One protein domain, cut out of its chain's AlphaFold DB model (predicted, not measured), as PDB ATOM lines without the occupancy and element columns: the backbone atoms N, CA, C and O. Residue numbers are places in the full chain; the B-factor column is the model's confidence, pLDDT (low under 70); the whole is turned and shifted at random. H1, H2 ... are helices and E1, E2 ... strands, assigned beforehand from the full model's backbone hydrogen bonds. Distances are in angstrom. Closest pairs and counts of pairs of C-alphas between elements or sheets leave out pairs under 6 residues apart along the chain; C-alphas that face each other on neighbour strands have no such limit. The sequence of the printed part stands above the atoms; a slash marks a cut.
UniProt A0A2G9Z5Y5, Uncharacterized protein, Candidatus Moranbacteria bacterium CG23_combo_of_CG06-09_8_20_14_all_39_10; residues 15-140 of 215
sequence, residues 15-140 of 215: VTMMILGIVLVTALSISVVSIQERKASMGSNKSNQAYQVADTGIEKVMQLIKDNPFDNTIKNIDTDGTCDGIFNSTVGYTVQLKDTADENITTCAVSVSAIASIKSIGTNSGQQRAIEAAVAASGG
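What this domain is: This is residues 15 to 140 of the 215 residues of an uncharacterized protein of Candidatus Moranbacteria bacterium CG23_combo_of_CG06-09_8_20_14_all_39_10 (UniProt A0A2G9Z5Y5). One very long helix, H1, packs slantwise over one face of a four-stranded antiparallel meander, E1 E2 E3 E4 in sheet order, while its residues 15 to 42 stick out as an arm. Small H2 follows H1. The 126 printed residues are mixed in class and extended, with radius of gyration of the C-alphas 23.7 A and spans of 86 by 29 by 23 A.

How they stand to each other: H1, residues 15 to 67, has every O i to N i+4 pair within hydrogen-bond range. H2, residues 74 to 77, only just touches H1, with 3 pairs of C-alphas within 8 A; closest are Leu 64 and Ile 77, 5.7 A. E1, residues 86 to 88, and E2, residues 93 to 98, form a hairpin: N 87 and O 95, 2.8 A. E3, residues 117 to 124, neighbours E2: N 96 and O 119, 2.7 A. E4, residues 127 to 134, neighbours E3: N 118 and O 133, 2.8 A. H1's height over the sheet is 4.6 A.

Where its parts are: H1 runs 78.0 A from C-alpha 15 at (70.898, 170.066, 217.554); E4 ends at C-alpha 134 at (123.238, 132.280, 193.036).

The domain as a whole: The printed part has no cut. The E2 to E3 link is long. Residues 70 to 71 and 136 to 140 have pLDDT under 70.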
ATOM      1  N   VAL A  15      69.467 169.870 217.288       84.94
ATOM      2  CA  VAL A  15      70.898 170.066 217.554       84.94
ATOM      3  C   VAL A  15      71.549 168.761 218.017       84.94
ATOM      4  O   VAL A  15      72.603 168.394 217.504       84.94
ATOM      5  N   THR A  16      70.918 168.011 218.926       88.75
ATOM      6  CA  THR A  16      71.442 166.705 219.361       88.75
ATOM      7  C   THR A  16      71.431 165.675 218.237       88.75
ATOM      8  O   THR A  16      72.397 164.927 218.102       88.75
ATOM      9  N   MET A  17      70.401 165.662 217.389       87.81
ATOM     10  CA  MET A  17      70.344 164.776 216.222       87.81
ATOM     11  C   MET A  17      71.446 165.100 215.202       87.81
ATOM     12  O   MET A  17      72.049 164.188 214.641       87.81
ATOM     13  N   MET A  18      71.764 166.384 215.007       90.25
ATOM     14  CA  MET A  18      72.856 166.816 214.132       90.25
ATOM     15  C   MET A  18      74.222 166.368 214.670       90.25
ATOM     16  O   MET A  18      75.027 165.820 213.922       90.25
ATOM     17  N   ILE A  19      74.458 166.526 215.978       91.88
ATOM     18  CA  ILE A  19      75.697 166.077 216.633       91.88
ATOM     19  C   ILE A  19      75.829 164.551 216.555       91.88
ATOM     20  O   ILE A  19      76.881 164.050 216.166       91.88
ATOM     21  N   LEU A  20      74.762 163.807 216.859       91.06
ATOM     22  CA  LEU A  20      74.744 162.344 216.746       91.06
ATOM     23  C   LEU A  20      75.000 161.878 215.309       91.06
ATOM     24  O   LEU A  20      75.726 160.909 215.109       91.06
ATOM     25  N   GLY A  21      74.460 162.587 214.313       93.00
ATOM     26  CA  GLY A  21      74.728 162.318 212.903       93.00
ATOM     27  C   GLY A  21      76.208 162.474 212.552       93.00
ATOM     28  O   GLY A  21      76.782 161.592 211.918       93.00
ATOM     29  N   ILE A  22      76.851 163.547 213.020       92.88
ATOM     30  CA  ILE A  22      78.288 163.773 212.802       92.88
ATOM     31  C   ILE A  22      79.112 162.668 213.476       92.88
ATOM     32  O   ILE A  22      79.982 162.077 212.837       92.88
ATOM     33  N   VAL A  23      78.808 162.332 214.734       94.06
ATOM     34  CA  VAL A  23      79.505 161.258 215.462       94.06
ATOM     35  C   VAL A  23      79.350 159.921 214.736       94.06
ATOM     36  O   VAL A  23      80.340 159.221 214.533       94.06
ATOM     37  N   LEU A  24      78.148 159.592 214.262       92.88
ATOM     38  CA  LEU A  24      77.898 158.355 213.524       92.88
ATOM     39  C   LEU A  24      78.698 158.292 212.218       92.88
ATOM     40  O   LEU A  24      79.337 157.277 211.945       92.88
ATOM     41  N   VAL A  25      78.708 159.373 211.430       92.38
ATOM     42  CA  VAL A  25      79.472 159.433 210.173       92.38
ATOM     43  C   VAL A  25      80.966 159.267 210.446       92.38
ATOM     44  O   VAL A  25      81.610 158.445 209.800       92.38
ATOM     45  N   THR A  26      81.510 159.967 211.445       91.56
ATOM     46  CA  THR A  26      82.934 159.834 211.800       91.56
ATOM     47  C   THR A  26      83.291 158.422 212.272       91.56
ATOM     48  O   THR A  26      84.307 157.876 211.842       91.56
ATOM     49  N   ALA A  27      82.437 157.783 213.077       91.25
ATOM     50  CA  ALA A  27      82.648 156.412 213.539       91.25
ATOM     51  C   ALA A  27      82.644 155.398 212.380       91.25
ATOM     52  O   ALA A  27      83.481 154.490 212.342       91.25
ATOM     53  N   LEU A  28      81.742 155.567 211.407       90.44
ATOM     54  CA  LEU A  28      81.697 154.734 210.202       90.44
ATOM     55  C   LEU A  28      82.947 154.927 209.338       90.44
ATOM     56  O   LEU A  28      83.538 153.940 208.904       90.44
ATOM     57  N   SER A  29      83.392 156.171 209.138       90.38
ATOM     58  CA  SER A  29      84.618 156.464 208.387       90.38
ATOM     59  C   SER A  29      85.847 155.797 209.007       90.38
ATOM     60  O   SER A  29      86.606 155.146 208.291       90.38
ATOM     61  N   ILE A  30      86.016 155.886 210.331       90.06
ATOM     62  CA  ILE A  30      87.137 155.243 211.042       90.06
ATOM     63  C   ILE A  30      87.069 153.721 210.881       90.06
ATOM     64  O   ILE A  30      88.069 153.088 210.551       90.06
ATOM     65  N   SER A  31      85.881 153.135 211.041       91.31
ATOM     66  CA  SER A  31      85.689 151.684 210.938       91.31
ATOM     67  C   SER A  31      86.075 151.142 209.557       91.31
ATOM     68  O   SER A  31      86.727 150.102 209.461       91.31
ATOM     69  N   VAL A  32      85.713 151.853 208.484       90.25
ATOM     70  CA  VAL A  32      86.063 151.465 207.106       90.25
ATOM     71  C   VAL A  32      87.576 151.492 206.895       90.25
ATOM     72  O   VAL A  32      88.131 150.519 206.379       90.25
ATOM     73  N   VAL A  33      88.250 152.558 207.338       90.38
ATOM     74  CA  VAL A  33      89.713 152.676 207.233       90.38
ATOM     75  C   VAL A  33      90.402 151.558 208.014       90.38
ATOM     76  O   VAL A  33      91.250 150.866 207.456       90.38
ATOM     77  N   SER A  34      89.977 151.278 209.249       88.44
ATOM     78  CA  SER A  34      90.559 150.198 210.059       88.44
ATOM     79  C   SER A  34      90.411 148.816 209.414       88.44
ATOM     80  O   SER A  34      91.328 147.996 209.474       88.44
ATOM     81  N   ILE A  35      89.275 148.531 208.769       88.75
ATOM     82  CA  ILE A  35      89.080 147.272 208.032       88.75
ATOM     83  C   ILE A  35      90.018 147.206 206.825       88.75
ATOM     84  O   ILE A  35      90.608 146.154 206.557       88.75
ATOM     85  N   GLN A  36      90.173 148.314 206.100       85.50
ATOM     86  CA  GLN A  36      91.048 148.385 204.936       85.50
ATOM     87  C   GLN A  36      92.518 148.202 205.324       85.50
ATOM     88  O   GLN A  36      93.208 147.379 204.718       85.50
ATOM     89  N   GLU A  37      92.975 148.881 206.374       86.75
ATOM     90  CA  GLU A  37      94.321 148.728 206.933       86.75
ATOM     91  C   GLU A  37      94.564 147.306 207.439       86.75
ATOM     92  O   GLU A  37      95.601 146.709 207.144       86.75
ATOM     93  N   ARG A  38      93.587 146.701 208.126       82.19
ATOM     94  CA  ARG A  38      93.681 145.303 208.563       82.19
ATOM     95  C   ARG A  38      93.801 144.355 207.376       82.19
ATOM     96  O   ARG A  38      94.625 143.443 207.412       82.19
ATOM     97  N   LYS A  39      93.017 144.558 206.314       81.19
ATOM     98  CA  LYS A  39      93.091 143.737 205.097       81.19
ATOM     99  C   LYS A  39      94.445 143.889 204.403       81.19
ATOM    100  O   LYS A  39      95.020 142.881 203.993       81.19
ATOM    101  N   ALA A  40      94.966 145.113 204.312       77.88
ATOM    102  CA  ALA A  40      96.295 145.381 203.771       77.88
ATOM    103  C   ALA A  40      97.387 144.689 204.606       77.88
ATOM    104  O   ALA A  40      98.191 143.940 204.059       77.88
ATOM    105  N   SER A  41      97.344 144.840 205.932       84.25
ATOM    106  CA  SER A  41      98.267 144.192 206.873       84.25
ATOM    107  C   SER A  41      98.229 142.662 206.773       84.25
ATOM    108  O   SER A  41      99.271 142.013 206.682       84.25
ATOM    109  N   MET A  42      97.036 142.065 206.685       80.25
ATOM    110  CA  MET A  42      96.887 140.622 206.467       80.25
ATOM    111  C   MET A  42      97.485 140.171 205.130       80.25
ATOM    112  O   MET A  42      98.099 139.107 205.068       80.25
ATOM    113  N   GLY A  43      97.319 140.960 204.064       81.19
ATOM    114  CA  GLY A  43      97.949 140.704 202.767       81.19
ATOM    115  C   GLY A  43      99.476 140.721 202.852       81.19
ATOM    116  O   GLY A  43     100.126 139.800 202.354       81.19
ATOM    117  N   SER A  44     100.038 141.714 203.546       85.88
ATOM    118  CA  SER A  44     101.478 141.823 203.804       85.88
ATOM    119  C   SER A  44     102.006 140.649 204.627       85.88
ATOM    120  O   SER A  44     103.025 140.067 204.267       85.88
ATOM    121  N   ASN A  45     101.292 140.228 205.676       88.44
ATOM    122  CA  ASN A  45     101.690 139.076 206.487       88.44
ATOM    123  C   ASN A  45     101.722 137.778 205.660       88.44
ATOM    124  O   ASN A  45     102.705 137.046 205.698       88.44
ATOM    125  N   LYS A  46     100.692 137.523 204.840       89.62
ATOM    126  CA  LYS A  46     100.664 136.360 203.930       89.62
ATOM    127  C   LYS A  46     101.818 136.382 202.928       89.62
ATOM    128  O   LYS A  46     102.442 135.358 202.683       89.62
ATOM    129  N   SER A  47     102.113 137.559 202.376       89.62
ATOM    130  CA  SER A  47     103.254 137.762 201.482       89.62
ATOM    131  C   SER A  47     104.584 137.464 202.178       89.62
ATOM    132  O   SER A  47     105.421 136.774 201.606       89.62
ATOM    133  N   ASN A  48     104.782 137.950 203.404       91.31
ATOM    134  CA  ASN A  48     106.001 137.684 204.172       91.31
ATOM    135  C   ASN A  48     106.153 136.199 204.500       91.31
ATOM    136  O   ASN A  48     107.249 135.663 204.391       91.31
ATOM    137  N   GLN A  49     105.060 135.513 204.833       92.62
ATOM    138  CA  GLN A  49     105.105 134.069 205.043       92.62
ATOM    139  C   GLN A  49     105.439 133.313 203.751       92.62
ATOM    140  O   GLN A  49     106.235 132.385 203.792       92.62
ATOM    141  N   ALA A  50     104.891 133.716 202.599       92.81
ATOM    142  CA  ALA A  50     105.272 133.132 201.311       92.81
ATOM    143  C   ALA A  50     106.773 133.327 201.013       92.81
ATOM    144  O   ALA A  50     107.414 132.401 200.527       92.81
ATOM    145  N   TYR A  51     107.355 134.482 201.368       94.00
ATOM    146  CA  TYR A  51     108.806 134.695 201.286       94.00
ATOM    147  C   TYR A  51     109.594 133.760 202.212       94.00
ATOM    148  O   TYR A  51     110.543 133.136 201.756       94.00
ATOM    149  N   GLN A  52     109.192 133.611 203.478       93.81
ATOM    150  CA  GLN A  52     109.862 132.700 204.422       93.81
ATOM    151  C   GLN A  52     109.805 131.237 203.958       93.81
ATOM    152  O   GLN A  52     110.773 130.491 204.096       93.81
ATOM    153  N   VAL A  53     108.678 130.828 203.369       94.31
ATOM    154  CA  VAL A  53     108.512 129.491 202.784       94.31
ATOM    155  C   VAL A  53     109.426 129.307 201.568       94.31
ATOM    156  O   VAL A  53     110.039 128.251 201.430       94.31
ATOM    157  N   ALA A  54     109.565 130.329 200.717       93.88
ATOM    158  CA  ALA A  54     110.512 130.303 199.603       93.88
ATOM    159  C   ALA A  54     111.962 130.162 200.102       93.88
ATOM    160  O   ALA A  54     112.700 129.313 199.605       93.88
ATOM    161  N   ASP A  55     112.341 130.935 201.120       94.31
ATOM    162  CA  ASP A  55     113.680 130.926 201.721       94.31
ATOM    163  C   ASP A  55     114.035 129.549 202.305       94.31
ATOM    164  O   ASP A  55     115.070 128.970 201.984       94.31
ATOM    165  N   THR A  56     113.085 128.930 203.016       92.31
ATOM    166  CA  THR A  56     113.220 127.551 203.524       92.31
ATOM    167  C   THR A  56     113.525 126.546 202.402       92.31
ATOM    168  O   THR A  56     114.280 125.591 202.598       92.31
ATOM    169  N   GLY A  57     112.929 126.732 201.218       91.19
ATOM    170  CA  GLY A  57     113.200 125.896 200.047       91.19
ATOM    171  C   GLY A  57     114.642 126.033 199.551       91.19
ATOM    172  O   GLY A  57     115.283 125.020 199.264       91.19
ATOM    173  N   ILE A  58     115.171 127.262 199.516       92.44
ATOM    174  CA  ILE A  58     116.571 127.524 199.148       92.44
ATOM    175  C   ILE A  58     117.510 126.878 200.160       92.44
ATOM    176  O   ILE A  58     118.412 126.152 199.754       92.44
ATOM    177  N   GLU A  59     117.292 127.086 201.460       91.56
ATOM    178  CA  GLU A  59     118.163 126.541 202.510       91.56
ATOM    179  C   GLU A  59     118.257 125.014 202.452       91.56
ATOM    180  O   GLU A  59     119.351 124.452 202.527       91.56
ATOM    181  N   LYS A  60     117.124 124.330 202.256       90.12
ATOM    182  CA  LYS A  60     117.099 122.866 202.141       90.12
ATOM    183  C   LYS A  60     117.878 122.363 200.934       90.12
ATOM    184  O   LYS A  60     118.673 121.438 201.070       90.12
ATOM    185  N   VAL A  61     117.661 122.955 199.760       89.44
ATOM    186  CA  VAL A  61     118.366 122.536 198.539       89.44
ATOM    187  C   VAL A  61     119.849 122.900 198.616       89.44
ATOM    188  O   VAL A  61     120.692 122.095 198.234       89.44
ATOM    189  N   MET A  62     120.192 124.045 199.206       88.31
ATOM    190  CA  MET A  62     121.578 124.425 199.477       88.31
ATOM    191  C   MET A  62     122.269 123.429 200.415       88.31
ATOM    192  O   MET A  62     123.431 123.086 200.201       88.31
ATOM    193  N   GLN A  63     121.568 122.922 201.434       87.44
ATOM    194  CA  GLN A  63     122.094 121.875 202.306       87.44
ATOM    195  C   GLN A  63     122.330 120.567 201.539       87.44
ATOM    196  O   GLN A  63     123.393 119.970 201.685       87.44
ATOM    197  N   LEU A  64     121.397 120.160 200.671       87.06
ATOM    198  CA  LEU A  64     121.572 118.978 199.818       87.06
ATOM    199  C   LEU A  64     122.780 119.122 198.885       87.06
ATOM    200  O   LEU A  64     123.559 118.182 198.753       87.06
ATOM    201  N   ILE A  65     122.963 120.296 198.280       86.19
ATOM    202  CA  ILE A  65     124.125 120.607 197.438       86.19
ATOM    203  C   ILE A  65     125.415 120.563 198.258       86.19
ATOM    204  O   ILE A  65     126.397 119.988 197.814       86.19
ATOM    205  N   LYS A  66     125.424 121.122 199.471       83.12
ATOM    206  CA  LYS A  66     126.591 121.089 200.362       83.12
ATOM    207  C   LYS A  66     126.980 119.663 200.765       83.12
ATOM    208  O   LYS A  66     128.170 119.358 200.833       83.12
ATOM    209  N   ASP A  67     126.001 118.814 201.063       82.00
ATOM    210  CA  ASP A  67     126.229 117.445 201.536       82.00
ATOM    211  C   ASP A  67     126.605 116.483 200.389       82.00
ATOM    212  O   ASP A  67     127.031 115.352 200.635       82.00
ATOM    213  N   ASN A  68     126.509 116.935 199.133       77.94
ATOM    214  CA  ASN A  68     126.881 116.182 197.943       77.94
ATOM    215  C   ASN A  68     128.110 116.804 197.258       77.94
ATOM    216  O   ASN A  68     128.019 117.917 196.747       77.94
ATOM    217  N   PRO A  69     129.266 116.112 197.201       70.62
ATOM    218  CA  PRO A  69     130.441 116.628 196.502       70.62
ATOM    219  C   PRO A  69     130.133 116.992 195.044       70.62
ATOM    220  O   PRO A  69     129.271 116.389 194.417       70.62
ATOM    221  N   PHE A  70     130.873 117.953 194.493       68.75
ATOM    222  CA  PHE A  70     130.632 118.512 193.157       68.75
ATOM    223  C   PHE A  70     130.658 117.478 192.019       68.75
ATOM    224  O   PHE A  70     129.994 117.684 191.009       68.75
ATOM    225  N   ASP A  71     131.344 116.348 192.194       63.31
ATOM    226  CA  ASP A  71     131.370 115.252 191.216       63.31
ATOM    227  C   ASP A  71     130.105 114.372 191.259       63.31
ATOM    228  O   ASP A  71     129.886 113.544 190.372       63.31
ATOM    229  N   ASN A  72     129.251 114.549 192.274       79.50
ATOM    230  CA  ASN A  72     127.942 113.913 192.325       79.50
ATOM    231  C   ASN A  72     127.006 114.532 191.292       79.50
ATOM    232  O   ASN A  72     127.200 115.641 190.788       79.50
ATOM    233  N   THR A  73     125.945 113.796 191.000       86.44
ATOM    234  CA  THR A  73     124.953 114.183 190.003       86.44
ATOM    235  C   THR A  73     123.687 114.718 190.659       86.44
ATOM    236  O   THR A  73     123.448 114.464 191.843       86.44
ATOM    237  N   ILE A  74     122.838 115.411 189.898       87.44
ATOM    238  CA  ILE A  74     121.522 115.867 190.374       87.44
ATOM    239  C   ILE A  74     120.707 114.703 190.955       87.44
ATOM    240  O   ILE A  74     120.007 114.886 191.944       87.44
ATOM    241  N   LYS A  75     120.888 113.474 190.451       85.12
ATOM    242  CA  LYS A  75     120.276 112.260 191.018       85.12
ATOM    243  C   LYS A  75     120.533 112.063 192.515       85.12
ATOM    244  O   LYS A  75     119.734 111.434 193.195       85.12
ATOM    245  N   ASN A  76     121.667 112.535 193.023       83.31
ATOM    246  CA  ASN A  76     122.036 112.375 194.427       83.31
ATOM    247  C   ASN A  76     121.325 113.372 195.350       83.31
ATOM    248  O   ASN A  76     121.221 113.115 196.547       83.31
ATOM    249  N   ILE A  77     120.858 114.494 194.800       85.69
ATOM    250  CA  ILE A  77     120.091 115.503 195.534       85.69
ATOM    251  C   ILE A  77     118.597 115.418 195.237       85.69
ATOM    252  O   ILE A  77     117.826 115.893 196.057       85.69
ATOM    253  N   ASP A  78     118.194 114.802 194.122       84.62
ATOM    254  CA  ASP A  78     116.802 114.565 193.743       84.62
ATOM    255  C   ASP A  78     116.080 113.681 194.775       84.62
ATOM    256  O   ASP A  78     116.430 112.521 195.003       84.62
ATOM    257  N   THR A  79     115.056 114.251 195.412       76.12
ATOM    258  CA  THR A  79     114.267 113.583 196.453       76.12
ATOM    259  C   THR A  79     112.956 112.991 195.947       76.12
ATOM    260  O   THR A  79     112.340 112.214 196.678       76.12
ATOM    261  N   ASP A  80     112.492 113.371 194.754       77.88
ATOM    262  CA  ASP A  80     111.209 112.913 194.202       77.88
ATOM    263  C   ASP A  80     111.359 111.934 193.027       77.88
ATOM    264  O   ASP A  80     110.393 111.260 192.660       77.88
ATOM    265  N   GLY A  81     112.584 111.769 192.518       73.94
ATOM    266  CA  GLY A  81     112.939 110.770 191.513       73.94
ATOM    267  C   GLY A  81     112.478 111.132 190.103       73.94
ATOM    268  O   GLY A  81     112.496 110.268 189.220       73.94
ATOM    269  N   THR A  82     112.033 112.373 189.895       79.81
ATOM    270  CA  THR A  82     111.576 112.885 188.597       79.81
ATOM    271  C   THR A  82     112.719 113.402 187.734       79.81
ATOM    272  O   THR A  82     112.574 113.462 186.511       79.81
ATOM    273  N   CYS A  83     113.882 113.680 188.331       77.44
ATOM    274  CA  CYS A  83     115.099 114.071 187.633       77.44
ATOM    275  C   CYS A  83     114.984 115.334 186.765       77.44
ATOM    276  O   CYS A  83     115.788 115.512 185.847       77.44
ATOM    277  N   ASP A  84     114.021 116.210 187.043       81.50
ATOM    278  CA  ASP A  84     113.718 117.409 186.252       81.50
ATOM    279  C   ASP A  84     114.295 118.704 186.854       81.50
ATOM    280  O   ASP A  84     114.007 119.800 186.366       81.50
ATOM    281  N   GLY A  85     115.094 118.576 187.923       78.12
ATOM    282  CA  GLY A  85     115.677 119.703 188.650       78.12
ATOM    283  C   GLY A  85     114.647 120.513 189.438       78.12
ATOM    284  O   GLY A  85     114.968 121.610 189.904       78.12
ATOM    285  N   ILE A  86     113.425 119.997 189.592       85.38
ATOM    286  CA  ILE A  86     112.332 120.628 190.315       85.38
ATOM    287  C   ILE A  86     112.083 119.860 191.610       85.38
ATOM    288  O   ILE A  86     111.890 118.656 191.620       85.38
ATOM    289  N   PHE A  87     112.036 120.578 192.729       85.69
ATOM    290  CA  PHE A  87     111.714 120.001 194.031       85.69
ATOM    291  C   PHE A  87     110.371 120.520 194.489       85.69
ATOM    292  O   PHE A  87     110.242 121.693 194.852       85.69
ATOM    293  N   ASN A  88     109.373 119.646 194.516       84.50
ATOM    294  CA  ASN A  88     108.052 119.998 195.016       84.50
ATOM    295  C   ASN A  88     107.902 119.596 196.478       84.50
ATOM    296  O   ASN A  88     108.121 118.447 196.858       84.50
ATOM    297  N   SER A  89     107.492 120.547 197.315       82.56
ATOM    298  CA  SER A  89     107.278 120.294 198.732       82.56
ATOM    299  C   SER A  89     105.817 120.371 199.133       82.56
ATOM    300  O   SER A  89     105.084 121.286 198.757       82.56
ATOM    301  N   THR A  90     105.417 119.464 200.021       79.81
ATOM    302  CA  THR A  90     104.113 119.502 200.692       79.81
ATOM    303  C   THR A  90     103.954 120.703 201.624       79.81
ATOM    304  O   THR A  90     102.826 121.096 201.909       79.81
ATOM    305  N   VAL A  91     105.053 121.335 202.058       79.12
ATOM    306  CA  VAL A  91     105.021 122.580 202.851       79.12
ATOM    307  C   VAL A  91     104.879 123.850 201.998       79.12
ATOM    308  O   VAL A  91     104.967 124.954 202.528       79.12
ATOM    309  N   GLY A  92     104.591 123.715 200.699       87.12
ATOM    310  CA  GLY A  92     104.131 124.827 199.863       87.12
ATOM    311  C   GLY A  92     105.235 125.624 199.175       87.12
ATOM    312  O   GLY A  92     104.991 126.769 198.800       87.12
ATOM    313  N   TYR A  93     106.424 125.046 198.990       91.19
ATOM    314  CA  TYR A  93     107.437 125.600 198.093       91.19
ATOM    315  C   TYR A  93     107.715 124.670 196.910       91.19
ATOM    316  O   TYR A  93     107.619 123.446 197.032       91.19
ATOM    317  N   THR A  94     108.119 125.274 195.796       93.00
ATOM    318  CA  THR A  94     108.681 124.593 194.628       93.00
ATOM    319  C   THR A  94     110.042 125.199 194.326       93.00
ATOM    320  O   THR A  94     110.139 126.414 194.155       93.00
ATOM    321  N   VAL A  95     111.084 124.377 194.255       93.19
ATOM    322  CA  VAL A  95     112.437 124.817 193.880       93.19
ATOM    323  C   VAL A  95     112.745 124.386 192.456       93.19
ATOM    324  O   VAL A  95     112.308 123.322 192.044       93.19
ATOM    325  N   GLN A  96     113.484 125.207 191.720       93.31
ATOM    326  CA  GLN A  96     113.990 124.962 190.376       93.31
ATOM    327  C   GLN A  96     115.503 125.175 190.397       93.31
ATOM    328  O   GLN A  96     115.978 126.239 190.811       93.31
ATOM    329  N   LEU A  97     116.250 124.161 189.976       92.00
ATOM    330  CA  LEU A  97     117.687 124.249 189.758       92.00
ATOM    331  C   LEU A  97     117.955 124.762 188.353       92.00
ATOM    332  O   LEU A  97     117.450 124.193 187.383       92.00
ATOM    333  N   LYS A  98     118.780 125.801 188.254       91.56
ATOM    334  CA  LYS A  98     119.133 126.409 186.978       91.56
ATOM    335  C   LYS A  98     120.619 126.317 186.691       91.56
ATOM    336  O   LYS A  98     121.449 126.372 187.605       91.56
ATOM    337  N   ASP A  99     120.941 126.192 185.414       90.12
ATOM    338  CA  ASP A  99     122.308 126.218 184.913       90.12
ATOM    339  C   ASP A  99     122.802 127.650 184.635       90.12
ATOM    340  O   ASP A  99     122.115 128.646 184.865       90.12
ATOM    341  N   THR A 100     124.033 127.767 184.135       88.81
ATOM    342  CA  THR A 100     124.646 129.064 183.790       88.81
ATOM    343  C   THR A 100     123.945 129.825 182.655       88.81
ATOM    344  O   THR A 100     124.224 131.009 182.471       88.81
ATOM    345  N   ALA A 101     123.060 129.170 181.898       89.94
ATOM    346  CA  ALA A 101     122.238 129.783 180.862       89.94
ATOM    347  C   ALA A 101     120.857 130.230 181.386       89.94
ATOM    348  O   ALA A 101     120.051 130.707 180.593       89.94
ATOM    349  N   ASP A 102     120.613 130.131 182.700       87.88
ATOM    350  CA  ASP A 102     119.324 130.395 183.362       87.88
ATOM    351  C   ASP A 102     118.219 129.381 183.002       87.88
ATOM    352  O   ASP A 102     117.041 129.599 183.299       87.88
ATOM    353  N   GLU A 103     118.590 128.246 182.407       90.75
ATOM    354  CA  GLU A 103     117.664 127.186 182.017       90.75
ATOM    355  C   GLU A 103     117.533 126.139 183.124       90.75
ATOM    356  O   GLU A 103     118.477 125.848 183.863       90.75
ATOM    357  N   ASN A 104     116.345 125.542 183.240       90.00
ATOM    358  CA  ASN A 104     116.119 124.486 184.223       90.00
ATOM    359  C   ASN A 104     116.938 123.240 183.867       90.00
ATOM    360  O   ASN A 104     116.931 122.770 182.726       90.00
ATOM    361  N   ILE A 105     117.583 122.647 184.868       89.06
ATOM    362  CA  ILE A 105     118.310 121.392 184.687       89.06
ATOM    363  C   ILE A 105     117.307 120.246 184.557       89.06
ATOM    364  O   ILE A 105     116.715 119.832 185.537       89.06
ATOM    365  N   THR A 106     117.153 119.685 183.360       87.38
ATOM    366  CA  THR A 106     116.116 118.675 183.054       87.38
ATOM    367  C   THR A 106     116.596 117.223 183.124       87.38
ATOM    368  O   THR A 106     115.892 116.309 182.692       87.38
ATOM    369  N   THR A 107     117.820 116.985 183.599       84.12
ATOM    370  CA  THR A 107     118.427 115.650 183.601       84.12
ATOM    371  C   THR A 107     119.248 115.373 184.852       84.12
ATOM    372  O   THR A 107     120.097 116.155 185.275       84.12
ATOM    373  N   CYS A 108     119.055 114.166 185.382       83.75
ATOM    374  CA  CYS A 108     119.753 113.644 186.549       83.75
ATOM    375  C   CYS A 108     121.246 113.380 186.353       83.75
ATOM    376  O   CYS A 108     121.936 113.191 187.348       83.75
ATOM    377  N   ALA A 109     121.737 113.301 185.112       85.56
ATOM    378  CA  ALA A 109     123.145 113.003 184.826       85.56
ATOM    379  C   ALA A 109     124.057 114.230 184.970       85.56
ATOM    380  O   ALA A 109     125.279 114.098 184.963       85.56
ATOM    381  N   VAL A 110     123.464 115.420 185.078       87.38
ATOM    382  CA  VAL A 110     124.199 116.669 185.245       87.38
ATOM    383  C   VAL A 110     124.874 116.678 186.612       87.38
ATOM    384  O   VAL A 110     124.312 116.222 187.606       87.38
ATOM    385  N   SER A 111     126.111 117.163 186.651       85.81
ATOM    386  CA  SER A 111     126.857 117.324 187.895       85.81
ATOM    387  C   SER A 111     126.229 118.425 188.755       85.81
ATOM    388  O   SER A 111     125.770 119.443 188.237       85.81
ATOM    389  N   VAL A 112     126.267 118.259 190.078       85.56
ATOM    390  CA  VAL A 112     125.850 119.284 191.052       85.56
ATOM    391  C   VAL A 112     126.620 120.600 190.849       85.56
ATOM    392  O   VAL A 112     126.082 121.672 191.108       85.56
ATOM    393  N   SER A 113     127.845 120.549 190.314       83.12
ATOM    394  CA  SER A 113     128.629 121.744 189.966       83.12
ATOM    395  C   SER A 113     128.033 122.599 188.844       83.12
ATOM    396  O   SER A 113     128.378 123.770 188.735       83.12
ATOM    397  N   ALA A 114     127.136 122.055 188.021       85.50
ATOM    398  CA  ALA A 114     126.503 122.810 186.942       85.50
ATOM    399  C   ALA A 114     125.358 123.714 187.432       85.50
ATOM    400  O   ALA A 114     124.848 124.523 186.657       85.50
ATOM    401  N   ILE A 115     124.948 123.582 188.699       88.38
ATOM    402  CA  ILE A 115     123.928 124.436 189.309       88.38
ATOM    403  C   ILE A 115     124.526 125.831 189.503       88.38
ATOM    404  O   ILE A 115     125.424 126.022 190.324       88.38
ATOM    405  N   ALA A 116     124.004 126.809 188.770       89.69
ATOM    406  CA  ALA A 116     124.419 128.205 188.863       89.69
ATOM    407  C   ALA A 116     123.501 129.020 189.777       89.69
ATOM    408  O   ALA A 116     123.955 129.947 190.449       89.69
ATOM    409  N   SER A 117     122.212 128.682 189.837       92.31
ATOM    410  CA  SER A 117     121.270 129.311 190.757       92.31
ATOM    411  C   SER A 117     120.158 128.360 191.190       92.31
ATOM    412  O   SER A 117     119.850 127.351 190.551       92.31
ATOM    413  N   ILE A 118     119.570 128.685 192.338       93.44
ATOM    414  CA  ILE A 118     118.432 127.991 192.931       93.44
ATOM    415  C   ILE A 118     117.294 128.995 193.000       93.44
ATOM    416  O   ILE A 118     117.362 129.971 193.753       93.44
ATOM    417  N   LYS A 119     116.226 128.743 192.251       95.12
ATOM    418  CA  LYS A 119     115.004 129.543 192.302       95.12
ATOM    419  C   LYS A 119     113.954 128.818 193.125       95.12
ATOM    420  O   LYS A 119     113.524 127.735 192.760       95.12
ATOM    421  N   SER A 120     113.495 129.421 194.213       95.62
ATOM    422  CA  SER A 120     112.452 128.869 195.078       95.62
ATOM    423  C   SER A 120     111.205 129.738 195.046       95.62
ATOM    424  O   SER A 120     111.276 130.956 195.200       95.62
ATOM    425  N   ILE A 121     110.052 129.109 194.853       95.69
ATOM    426  CA  ILE A 121     108.736 129.740 194.826       95.69
ATOM    427  C   ILE A 121     107.964 129.255 196.045       95.69
ATOM    428  O   ILE A 121     107.538 128.105 196.098       95.69
ATOM    429  N   GLY A 122     107.761 130.136 197.019       95.44
ATOM    430  CA  GLY A 122     106.946 129.877 198.199       95.44
ATOM    431  C   GLY A 122     105.505 130.323 197.986       95.44
ATOM    432  O   GLY A 122     105.243 131.427 197.504       95.44
ATOM    433  N   THR A 123     104.562 129.469 198.371       93.19
ATOM    434  CA  THR A 123     103.121 129.704 198.271       93.19
ATOM    435  C   THR A 123     102.488 129.651 199.655       93.19
ATOM    436  O   THR A 123     102.596 128.657 200.366       93.19
ATOM    437  N   ASN A 124     101.759 130.702 200.030       90.94
ATOM    438  CA  ASN A 124     100.949 130.708 201.245       90.94
ATOM    439  C   ASN A 124      99.606 131.402 201.004       90.94
ATOM    440  O   ASN A 124      99.547 132.577 200.640       90.94
ATOM    441  N   SER A 125      98.510 130.677 201.251       86.31
ATOM    442  CA  SER A 125      97.143 131.216 201.215       86.31
ATOM    443  C   SER A 125      96.810 131.976 199.919       86.31
ATOM    444  O   SER A 125      96.168 133.029 199.964       86.31
ATOM    445  N   GLY A 126      97.284 131.461 198.778       85.25
ATOM    446  CA  GLY A 126      97.099 132.045 197.445       85.25
ATOM    447  C   GLY A 126      98.108 133.132 197.054       85.25
ATOM    448  O   GLY A 126      98.101 133.557 195.905       85.25
ATOM    449  N   GLN A 127      98.988 133.560 197.965       88.25
ATOM    450  CA  GLN A 127     100.085 134.478 197.653       88.25
ATOM    451  C   GLN A 127     101.341 133.690 197.306       88.25
ATOM    452  O   GLN A 127     101.701 132.757 198.024       88.25
ATOM    453  N   GLN A 128     102.018 134.098 196.236       93.44
ATOM    454  CA  GLN A 128     103.271 133.499 195.796       93.44
ATOM    455  C   GLN A 128     104.392 134.522 195.829       93.44
ATOM    456  O   GLN A 128     104.200 135.677 195.440       93.44
ATOM    457  N   ARG A 129     105.562 134.087 196.284       93.62
ATOM    458  CA  ARG A 129     106.805 134.852 196.239       93.62
ATOM    459  C   ARG A 129     107.924 133.958 195.748       93.62
ATOM    460  O   ARG A 129     107.988 132.797 196.131       93.62
ATOM    461  N   ALA A 130     108.779 134.508 194.898       94.62
ATOM    462  CA  ALA A 130     109.937 133.811 194.372       94.62
ATOM    463  C   ALA A 130     111.209 134.491 194.871       94.62
ATOM    464  O   ALA A 130     111.276 135.721 194.911       94.62
ATOM    465  N   ILE A 131     112.190 133.682 195.244       94.81
ATOM    466  CA  ILE A 131     113.542 134.105 195.599       94.81
ATOM    467  C   ILE A 131     114.489 133.281 194.738       94.81
ATOM    468  O   ILE A 131     114.248 132.097 194.508       94.81
ATOM    469  N   GLU A 132     115.549 133.905 194.251       94.12
ATOM    470  CA  GLU A 132     116.598 133.221 193.513       94.12
ATOM    471  C   GLU A 132     117.944 133.513 194.166       94.12
ATOM    472  O   GLU A 132     118.270 134.669 194.441       94.12
ATOM    473  N   ALA A 133     118.695 132.454 194.457       92.12
ATOM    474  CA  ALA A 133     120.020 132.529 195.049       92.12
ATOM    475  C   ALA A 133     121.048 131.982 194.063       92.12
ATOM    476  O   ALA A 133     120.901 130.870 193.560       92.12
ATOM    477  N   ALA A 134     122.101 132.756 193.809       88.94
ATOM    478  CA  ALA A 134     123.238 132.280 193.036       88.94
ATOM    479  C   ALA A 134     124.022 131.241 193.848       88.94
ATOM    480  O   ALA A 134     124.316 131.441 195.029       88.94
ATOM    481  N   VAL A 135     124.383 130.143 193.195       85.62
ATOM    482  CA  VAL A 135     125.263 129.110 193.727       85.62
ATOM    483  C   VAL A 135     126.633 129.344 193.120       85.62
ATOM    484  O   VAL A 135     126.834 129.219 191.915       85.62
ATOM    485  N   ALA A 136     127.603 129.700 193.958       69.94
ATOM    486  CA  ALA A 136     128.988 129.681 193.527       69.94
ATOM    487  C   ALA A 136     129.407 128.213 193.378       69.94
ATOM    488  O   ALA A 136     129.701 127.545 194.374       69.94
ATOM    489  N   ALA A 137     129.412 127.716 192.142       59.00
ATOM    490  CA  ALA A 137     129.964 126.421 191.770       59.00
ATOM    491  C   ALA A 137     131.478 126.429 192.006       59.00
ATOM    492  O   ALA A 137     132.264 126.610 191.087       59.00
ATOM    493  N   SER A 138     131.882 126.301 193.267       53.12
ATOM    494  CA  SER A 138     133.262 126.393 193.723       53.12
ATOM    495  C   SER A 138     133.974 127.685 193.267       53.12
ATOM    496  O   SER A 138     134.430 127.839 192.138       53.12
ATOM    497  N   GLY A 139     134.264 128.586 194.208       46.56
ATOM    498  CA  GLY A 139     135.639 129.080 194.193       46.56
ATOM    499  C   GLY A 139     136.462 127.820 194.399       46.56
ATOM    500  O   GLY A 139     136.415 127.298 195.510       46.56
ATOM    501  N   GLY A 140     137.012 127.238 193.322       43.31
ATOM    502  CA  GLY A 140     137.713 125.958 193.363       43.31
ATOM    503  C   GLY A 140     138.586 125.971 194.597       43.31
ATOM    504  O   GLY A 140     139.488 126.804 194.668       43.31
TER     505      GLY A 140